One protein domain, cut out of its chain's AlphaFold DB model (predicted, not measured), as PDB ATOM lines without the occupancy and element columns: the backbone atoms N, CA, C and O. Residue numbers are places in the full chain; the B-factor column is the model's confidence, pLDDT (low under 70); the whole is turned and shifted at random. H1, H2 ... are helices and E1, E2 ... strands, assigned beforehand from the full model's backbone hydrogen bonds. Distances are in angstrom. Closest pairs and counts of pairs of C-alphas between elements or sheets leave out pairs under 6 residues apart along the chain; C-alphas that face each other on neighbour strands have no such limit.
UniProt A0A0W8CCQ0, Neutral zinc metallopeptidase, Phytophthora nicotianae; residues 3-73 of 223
ATOM      1  N   LEU A   3     141.292 210.472 191.825       85.25
ATOM      2  CA  LEU A   3     141.017 211.855 192.257       85.25
ATOM      3  C   LEU A   3     139.839 212.525 191.532       85.25
ATOM      4  O   LEU A   3     139.162 213.355 192.124       85.25
ATOM      5  N   ARG A   4     139.604 212.162 190.267       90.00
ATOM      6  CA  ARG A   4     138.587 212.782 189.408       90.00
ATOM      7  C   ARG A   4     137.223 212.122 189.572       90.00
ATOM      8  O   ARG A   4     136.215 212.771 189.355       90.00
ATOM      9  N   LEU A   5     137.189 210.845 189.954       91.44
ATOM     10  CA  LEU A   5     135.962 210.055 190.106       91.44
ATOM     11  C   LEU A   5     135.519 209.919 191.570       91.44
ATOM     12  O   LEU A   5     134.816 208.971 191.909       91.44
ATOM     13  N   LYS A   6     135.931 210.851 192.432       91.12
ATOM     14  CA  LYS A   6     135.497 210.900 193.830       91.12
ATOM     15  C   LYS A   6     133.991 211.183 193.929       91.12
ATOM     16  O   LYS A   6     133.440 211.846 193.045       91.12
ATOM     17  N   PRO A   7     133.323 210.713 194.994       89.31
ATOM     18  CA  PRO A   7     131.937 211.070 195.251       89.31
ATOM     19  C   PRO A   7     131.791 212.584 195.491       89.31
ATOM     20  O   PRO A   7     132.690 213.191 196.084       89.31
ATOM     21  N   PRO A   8     130.677 213.202 195.055       87.62
ATOM     22  CA  PRO A   8     130.364 214.581 195.399       87.62
ATOM     23  C   PRO A   8     130.143 214.732 196.914       87.62
ATOM     24  O   PRO A   8     129.821 213.751 197.598       87.62
ATOM     25  N   PRO A   9     130.298 215.953 197.460       83.69
ATOM     26  CA  PRO A   9     129.986 216.215 198.861       83.69
ATOM     27  C   PRO A   9     128.504 215.923 199.141       83.69
ATOM     28  O   PRO A   9     127.649 216.166 198.291       83.69
ATOM     29  N   ASN A  10     128.201 215.420 200.341       83.31
ATOM     30  CA  ASN A  10     126.839 215.121 200.815       83.31
ATOM     31  C   ASN A  10     126.063 214.067 200.002       83.31
ATOM     32  O   ASN A  10     124.832 214.055 200.015       83.31
ATOM     33  N   LEU A  11     126.758 213.163 199.304       85.88
ATOM     34  CA  LEU A  11     126.103 212.039 198.640       85.88
ATOM     35  C   LEU A  11     125.458 211.094 199.680       85.88
ATOM     36  O   LEU A  11     126.161 210.665 200.599       85.88
ATOM     37  N   PRO A  12     124.170 210.719 199.535       85.44
ATOM     38  CA  PRO A  12     123.534 209.756 200.431       85.44
ATOM     39  C   PRO A  12     124.279 208.414 200.466       85.44
ATOM     40  O   PRO A  12     124.730 207.927 199.426       85.44
ATOM     41  N   LEU A  13     124.368 207.797 201.652       86.81
ATOM     42  CA  LEU A  13     125.133 206.560 201.869       86.81
ATOM     43  C   LEU A  13     124.696 205.425 200.936       86.81
ATOM     44  O   LEU A  13     125.544 204.857 200.256       86.81
ATOM     45  N   GLY A  14     123.390 205.183 200.790       85.69
ATOM     46  CA  GLY A  14     122.894 204.126 199.901       85.69
ATOM     47  C   GLY A  14     123.277 204.323 198.426       85.69
ATOM     48  O   GLY A  14     123.514 203.357 197.706       85.69
ATOM     49  N   ILE A  15     123.416 205.573 197.962       87.69
ATOM     50  CA  ILE A  15     123.909 205.854 196.603       87.69
ATOM     51  C   ILE A  15     125.412 205.597 196.516       87.69
ATOM     52  O   ILE A  15     125.890 205.060 195.519       87.69
ATOM     53  N   ARG A  16     126.165 205.974 197.551       89.50
ATOM     54  CA  ARG A  16     127.604 205.718 197.611       89.50
ATOM     55  C   ARG A  16     127.899 204.220 197.562       89.50
ATOM     56  O   ARG A  16     128.739 203.816 196.769       89.50
ATOM     57  N   GLU A  17     127.176 203.426 198.345       89.31
ATOM     58  CA  GLU A  17     127.272 201.961 198.362       89.31
ATOM     59  C   GLU A  17     126.894 201.351 197.009       89.31
ATOM     60  O   GLU A  17     127.589 200.471 196.514       89.31
ATOM     61  N   TYR A  18     125.856 201.871 196.345       89.94
ATOM     62  CA  TYR A  18     125.445 201.402 195.016       89.94
ATOM     63  C   TYR A  18     126.548 201.517 193.946       89.94
ATOM     64  O   TYR A  18     126.549 200.765 192.964       89.94
ATOM     65  N   TYR A  19     127.466 202.471 194.115       91.88
ATOM     66  CA  TYR A  19     128.590 202.719 193.211       91.88
ATOM     67  C   TYR A  19     129.941 202.256 193.751       91.88
ATOM     68  O   TYR A  19     130.942 202.413 193.046       91.88
ATOM     69  N   ASP A  20     129.982 201.711 194.965       90.88
ATOM     70  CA  ASP A  20     131.208 201.165 195.517       90.88
ATOM     71  C   ASP A  20     131.470 199.783 194.917       90.88
ATOM     72  O   ASP A  20     130.684 198.848 195.058       90.88
ATOM     73  N   LEU A  21     132.590 199.671 194.210       91.44
ATOM     74  CA  LEU A  21     133.050 198.431 193.591       91.44
ATOM     75  C   LEU A  21     134.356 197.938 194.225       91.44
ATOM     76  O   LEU A  21     135.041 197.109 193.628       91.44
ATOM     77  N   SER A  22     134.686 198.416 195.429       91.31
ATOM     78  CA  SER A  22     135.830 197.956 196.231       91.31
ATOM     79  C   SER A  22     135.833 196.436 196.454       91.31
ATOM     80  O   SER A  22     136.895 195.819 196.454       91.31
ATOM     81  N   GLY A  23     134.650 195.819 196.564       88.88
ATOM     82  CA  GLY A  23     134.488 194.365 196.673       88.88
ATOM     83  C   GLY A  23     134.763 193.587 195.379       88.88
ATOM     84  O   GLY A  23     134.947 192.375 195.431       88.88
ATOM     85  N   VAL A  24     134.795 194.263 194.224       89.31
ATOM     86  CA  VAL A  24     135.188 193.670 192.933       89.31
ATOM     87  C   VAL A  24     136.691 193.836 192.716       89.31
ATOM     88  O   VAL A  24     137.363 192.879 192.347       89.31
ATOM     89  N   ASP A  25     137.217 195.041 192.960       89.00
ATOM     90  CA  ASP A  25     138.651 195.337 192.962       89.00
ATOM     91  C   ASP A  25     138.964 196.457 193.961       89.00
ATOM     92  O   ASP A  25     138.379 197.544 193.901       89.00
ATOM     93  N   THR A  26     139.956 196.238 194.823       90.06
ATOM     94  CA  THR A  26     140.490 197.260 195.741       90.06
ATOM     95  C   THR A  26     140.934 198.546 195.026       90.06
ATOM     96  O   THR A  26     140.829 199.640 195.583       90.06
ATOM     97  N   ALA A  27     141.351 198.468 193.757       88.94
ATOM     98  CA  ALA A  27     141.712 199.630 192.950       88.94
ATOM     99  C   ALA A  27     140.539 200.602 192.721       88.94
ATOM    100  O   ALA A  27     140.769 201.794 192.480       88.94
ATOM    101  N   PHE A  28     139.293 200.124 192.810       90.75
ATOM    102  CA  PHE A  28     138.082 200.931 192.637       90.75
ATOM    103  C   PHE A  28     137.605 201.612 193.916       90.75
ATOM    104  O   PHE A  28     136.695 202.441 193.855       90.75
ATOM    105  N   GLU A  29     138.231 201.332 195.056       91.06
ATOM    106  CA  GLU A  29     137.863 201.943 196.324       91.06
ATOM    107  C   GLU A  29     137.851 203.478 196.219       91.06
ATOM    108  O   GLU A  29     138.815 204.108 195.762       91.06
ATOM    109  N   GLY A  30     136.748 204.097 196.644       88.31
ATOM    110  CA  GLY A  30     136.571 205.550 196.625       88.31
ATOM    111  C   GLY A  30     136.328 206.154 195.237       88.31
ATOM    112  O   GLY A  30     136.359 207.380 195.100       88.31
ATOM    113  N   MET A  31     136.095 205.326 194.213       91.12
ATOM    114  CA  MET A  31     135.720 205.754 192.866       91.12
ATOM    115  C   MET A  31     134.245 205.466 192.613       91.12
ATOM    116  O   MET A  31     133.770 204.367 192.861       91.12
ATOM    117  N   MET A  32     133.526 206.431 192.045       90.38
ATOM    118  CA  MET A  32     132.144 206.214 191.633       90.38
ATOM    119  C   MET A  32     132.084 205.630 190.226       90.38
ATOM    120  O   MET A  32     132.203 206.353 189.229       90.38
ATOM    121  N   LEU A  33     131.908 204.313 190.153       90.44
ATOM    122  CA  LEU A  33     131.861 203.553 188.909       90.44
ATOM    123  C   LEU A  33     130.535 202.811 188.788       90.44
ATOM    124  O   LEU A  33     130.089 202.128 189.701       90.44
ATOM    125  N   GLY A  34     129.893 202.920 187.627       88.94
ATOM    126  CA  GLY A  34     128.657 202.191 187.371       88.94
ATOM    127  C   GLY A  34     128.912 200.691 187.237       88.94
ATOM    128  O   GLY A  34     129.621 200.278 186.322       88.94
ATOM    129  N   LYS A  35     128.248 199.877 188.068       88.06
ATOM    130  CA  LYS A  35     128.344 198.404 188.051       88.06
ATOM    131  C   LYS A  35     128.158 197.765 186.668       88.06
ATOM    132  O   LYS A  35     128.835 196.808 186.329       88.06
ATOM    133  N   ARG A  36     127.287 198.341 185.827       87.31
ATOM    134  CA  ARG A  36     127.013 197.855 184.457       87.31
ATOM    135  C   ARG A  36     128.201 197.992 183.501       87.31
ATOM    136  O   ARG A  36     128.223 197.330 182.472       87.31
ATOM    137  N   GLY A  37     129.142 198.883 183.807       87.94
ATOM    138  CA  GLY A  37     130.351 199.088 183.015       87.94
ATOM    139  C   GLY A  37     131.508 198.190 183.439       87.94
ATOM    140  O   GLY A  37     132.544 198.224 182.788       87.94
ATOM    141  N   VAL A  38     131.376 197.408 184.512       90.75
ATOM    142  CA  VAL A  38     132.446 196.530 184.992       90.75
ATOM    143  C   VAL A  38     132.136 195.096 184.600       90.75
ATOM    144  O   VAL A  38     131.076 194.565 184.914       90.75
ATOM    145  N   VAL A  39     133.076 194.478 183.891       90.94
ATOM    146  CA  VAL A  39     132.995 193.086 183.458       90.94
ATOM    147  C   VAL A  39     134.176 192.344 184.065       90.94
ATOM    148  O   VAL A  39     135.320 192.625 183.714       90.94
ATOM    149  N   ALA A  40     133.897 191.408 184.967       89.12
ATOM    150  CA  ALA A  40     134.892 190.492 185.512       89.12
ATOM    151  C   ALA A  40     134.802 189.155 184.761       89.12
ATOM    152  O   ALA A  40     133.742 188.526 184.747       89.12
ATOM    153  N   ARG A  41     135.888 188.742 184.100       87.94
ATOM    154  CA  ARG A  41     136.032 187.432 183.440       87.94
ATOM    155  C   ARG A  41     137.445 186.919 183.658       87.94
ATOM    156  O   ARG A  41     138.377 187.697 183.520       87.94
ATOM    157  N   ASP A  42     137.592 185.638 183.985       82.38
ATOM    158  CA  ASP A  42     138.890 184.947 184.033       82.38
ATOM    159  C   ASP A  42     139.966 185.701 184.842       82.38
ATOM    160  O   ASP A  42     141.095 185.870 184.399       82.38
ATOM    161  N   GLN A  43     139.589 186.203 186.028       80.44
ATOM    162  CA  GLN A  43     140.432 187.025 186.922       80.44
ATOM    163  C   GLN A  43     140.873 188.384 186.348       80.44
ATOM    164  O   GLN A  43     141.615 189.121 186.994       80.44
ATOM    165  N   GLN A  44     140.372 188.768 185.175       87.94
ATOM    166  CA  GLN A  44     140.586 190.074 184.577       87.94
ATOM    167  C   GLN A  44     139.344 190.950 184.726       87.94
ATOM    168  O   GLN A  44     138.217 190.578 184.381       87.94
ATOM    169  N   ILE A  45     139.567 192.167 185.207       90.38
ATOM    170  CA  ILE A  45     138.516 193.159 185.394       90.38
ATOM    171  C   ILE A  45     138.638 194.196 184.287       90.38
ATOM    172  O   ILE A  45     139.651 194.879 184.142       90.38
ATOM    173  N   THR A  46     137.589 194.304 183.477       90.38
ATOM    174  CA  THR A  46     137.534 195.230 182.348       90.38
ATOM    175  C   THR A  46     136.491 196.304 182.602       90.38
ATOM    176  O   THR A  46     135.312 196.013 182.804       90.38
ATOM    177  N   LEU A  47     136.923 197.564 182.532       89.62
ATOM    178  CA  LEU A  47     136.039 198.720 182.612       89.62
ATOM    179  C   LEU A  47     135.627 199.171 181.205       89.62
ATOM    180  O   LEU A  47     136.420 199.725 180.444       89.62
ATOM    181  N   GLN A  48     134.360 198.953 180.882       90.88
ATOM    182  CA  GLN A  48     133.712 199.387 179.656       90.88
ATOM    183  C   GLN A  48     133.234 200.831 179.802       90.88
ATOM    184  O   GLN A  48     132.459 201.176 180.695       90.88
ATOM    185  N   MET A  49     133.689 201.693 178.899       89.62
ATOM    186  CA  MET A  49     133.289 203.096 178.851       89.62
ATOM    187  C   MET A  49     133.296 203.602 177.413       89.62
ATOM    188  O   MET A  49     134.028 203.092 176.564       89.62
ATOM    189  N   CYS A  50     132.513 204.641 177.140       91.38
ATOM    190  CA  CYS A  50     132.522 205.273 175.828       91.38
ATOM    191  C   CYS A  50     133.870 205.959 175.537       91.38
ATOM    192  O   CYS A  50     134.615 206.348 176.446       91.38
ATOM    193  N   ALA A  51     134.158 206.159 174.248       92.44
ATOM    194  CA  ALA A  51     135.402 206.773 173.794       92.44
ATOM    195  C   ALA A  51     135.626 208.171 174.395       92.44
ATOM    196  O   ALA A  51     136.738 208.486 174.807       92.44
ATOM    197  N   SER A  52     134.578 208.991 174.529       92.38
ATOM    198  CA  SER A  52     134.696 210.338 175.104       92.38
ATOM    199  C   SER A  52     135.092 210.319 176.586       92.38
ATOM    200  O   SER A  52     135.955 211.099 176.996       92.38
ATOM    201  N   CYS A  53     134.532 209.400 177.380       90.94
ATOM    202  CA  CYS A  53     134.942 209.188 178.767       90.94
ATOM    203  C   CYS A  53     136.390 208.700 178.849       90.94
ATOM    204  O   CYS A  53     137.166 209.268 179.616       90.94
ATOM    205  N   LYS A  54     136.778 207.720 178.018       91.38
ATOM    206  CA  LYS A  54     138.155 207.206 177.964       91.38
ATOM    207  C   LYS A  54     139.149 208.314 177.634       91.38
ATOM    208  O   LYS A  54     140.067 208.554 178.412       91.38
ATOM    209  N   THR A  55     138.938 209.043 176.539       92.56
ATOM    210  CA  THR A  55     139.804 210.158 176.127       92.56
ATOM    211  C   THR A  55     139.900 211.211 177.222       92.56
ATOM    212  O   THR A  55     140.992 211.655 177.567       92.56
ATOM    213  N   SER A  56     138.771 211.568 177.842       92.75
ATOM    214  CA  SER A  56     138.779 212.550 178.920       92.75
ATOM    215  C   SER A  56     139.523 212.060 180.164       92.75
ATOM    216  O   SER A  56     140.127 212.894 180.839       92.75
ATOM    217  N   LEU A  57     139.459 210.771 180.509       90.44
ATOM    218  CA  LEU A  57     140.140 210.193 181.675       90.44
ATOM    219  C   LEU A  57     141.640 209.976 181.441       90.44
ATOM    220  O   LEU A  57     142.413 210.126 182.386       90.44
ATOM    221  N   MET A  58     142.038 209.664 180.206       90.31
ATOM    222  CA  MET A  58     143.440 209.476 179.813       90.31
ATOM    223  C   MET A  58     144.199 210.800 179.660       90.31
ATOM    224  O   MET A  58     145.419 210.833 179.810       90.31
ATOM    225  N   ASP A  59     143.488 211.901 179.407       91.38
ATOM    226  CA  ASP A  59     144.067 213.241 179.385       91.38
ATOM    227  C   ASP A  59     144.481 213.684 180.800       91.38
ATOM    228  O   ASP A  59     143.646 214.033 181.645       91.38
ATOM    229  N   LYS A  60     145.796 213.666 181.054       85.75
ATOM    230  CA  LYS A  60     146.405 214.043 182.339       85.75
ATOM    231  C   LYS A  60     146.292 215.538 182.648       85.75
ATOM    232  O   LYS A  60     146.418 215.906 183.811       85.75
ATOM    233  N   LYS A  61     146.051 216.396 181.647       87.75
ATOM    234  CA  LYS A  61     145.918 217.850 181.851       87.75
ATOM    235  C   LYS A  61     144.561 218.222 182.449       87.75
ATOM    236  O   LYS A  61     144.406 219.303 183.009       87.75
ATOM    237  N   ARG A  62     143.561 217.340 182.338       86.75
ATOM    238  CA  ARG A  62     142.208 217.595 182.844       86.75
ATOM    239  C   ARG A  62     142.098 217.285 184.327       86.75
ATOM    240  O   ARG A  62     142.310 216.152 184.755       86.75
ATOM    241  N   ILE A  63     141.644 218.285 185.072       87.75
ATOM    242  CA  ILE A  63     141.376 218.194 186.511       87.75
ATOM    243  C   ILE A  63     139.950 217.678 186.762       87.75
ATOM    244  O   ILE A  63     139.731 216.864 187.653       87.75
ATOM    245  N   ASN A  64     138.986 218.063 185.923       89.06
ATOM    246  CA  ASN A  64     137.578 217.687 186.091       89.06
ATOM    247  C   ASN A  64     137.283 216.297 185.508       89.06
ATOM    248  O   ASN A  64     137.900 215.915 184.507       89.06
ATOM    249  N   PRO A  65     136.356 215.508 186.075       91.31
ATOM    250  CA  PRO A  65     135.904 214.258 185.461       91.31
ATOM    251  C   PRO A  65     135.183 214.482 184.119       91.31
ATOM    252  O   PRO A  65     134.879 215.620 183.751       91.31
ATOM    253  N   PRO A  66     134.903 213.403 183.361       92.12
ATOM    254  CA  PRO A  66     134.059 213.481 182.172       92.12
ATOM    255  C   PRO A  66     132.733 214.201 182.457       92.12
ATOM    256  O   PRO A  66     132.148 214.010 183.519       92.12
ATOM    257  N   LYS A  67     132.234 214.991 181.493       89.44
ATOM    258  CA  LYS A  67     131.043 215.854 181.645       89.44
ATOM    259  C   LYS A  67     129.850 215.136 182.290       89.44
ATOM    260  O   LYS A  67     129.242 215.685 183.200       89.44
ATOM    261  N   PHE A  68     129.565 213.908 181.854       89.06
ATOM    262  CA  PHE A  68     128.425 213.107 182.313       89.06
ATOM    263  C   PHE A  68     128.787 212.054 183.374       89.06
ATOM    264  O   PHE A  68     128.119 211.033 183.494       89.06
ATOM    265  N   ALA A  69     129.890 212.248 184.100       89.94
ATOM    266  CA  ALA A  69     130.301 211.318 185.141       89.94
ATOM    267  C   ALA A  69     129.368 211.386 186.356       89.94
ATOM    268  O   ALA A  69     128.918 212.458 186.752       89.94
ATOM    269  N   ILE A  70     129.194 210.243 187.017       89.38
ATOM    270  CA  ILE A  70     128.472 210.109 188.291       89.38
ATOM    271  C   ILE A  70     129.075 211.070 189.338       89.38
ATOM    272  O   ILE A  70     128.353 211.708 190.100       89.38
ATOM    273  N   ALA A  71     130.403 211.247 189.305       88.88
ATOM    274  CA  ALA A  71     131.162 212.188 190.137       88.88
ATOM    275  C   ALA A  71     130.718 213.661 190.015       88.88
ATOM    276  O   ALA A  71     130.925 214.428 190.946       88.88
ATOM    277  N   ASN A  72     130.058 214.047 188.916       90.00
ATOM    278  CA  ASN A  72     129.486 215.387 188.727       90.00
ATOM    279  C   ASN A  72     128.060 215.530 189.290       90.00
ATOM    280  O   ASN A  72     127.330 216.425 188.878       90.00
ATOM    281  N   GLY A  73     127.620 214.632 190.176       86.62
ATOM    282  CA  GLY A  73     126.255 214.649 190.718       86.62
ATOM    283  C   GLY A  73     125.203 214.038 189.784       86.62
ATOM    284  O   GLY A  73     124.018 214.093 190.080       86.62
TER     285      GLY A  73
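AT A GLANCE: This is residues 3 to 73 of the 223 residues of the protein "Neutral zinc metallopeptidase" of Phytophthora nicotianae (UniProt A0A0W8CCQ0). You are looking at little regular structure, a chain mostly of loops, with helix H1, the hairpin E1 and E2, and helix H2 at the corners of a triangle. Residues 19 to 37 loop through the middle, and residues 59 to 73 fold back from H2. The printed part has 71 residues, with 22 in named elements in the order H1, E1, E2, H2; the class is mixed, the sheet E1 - E2 antiparallel. It is compact, with a radius of gyration of the C-alphas of 12.3 A and spans of 33 by 29 by 17 A.

IN THESE COORDINATES: Find C-alpha 13 at (125.133, 206.560, 201.869), where H1, residues 13 to 18, begins its 8.6 A. E1, residues 38 to 41, runs 9.9 A, and E2, residues 44 to 47, 10.0 A. H2, residues 51 to 58, runs 10.4 A to C-alpha 58 at (143.440, 209.476, 179.813).

HOW THE PARTS SIT: E1 and E2 form a hairpin, antiparallel at 159 degrees; look for N 39 and O 46, 2.9 A apart, within hydrogen-bond range. In H1 and H2 every O i to N i+4 pair is within that range. H1 is apart from E2 and H2, and E1 from H2.

THE WHOLE: The C-alphas farthest apart, of Asn 10 and Asp 42, are 36.6 A apart. The link H1 to E1 is long, 19 residues. The printed part has no cut, and no printed residue is under 70 in pLDDT.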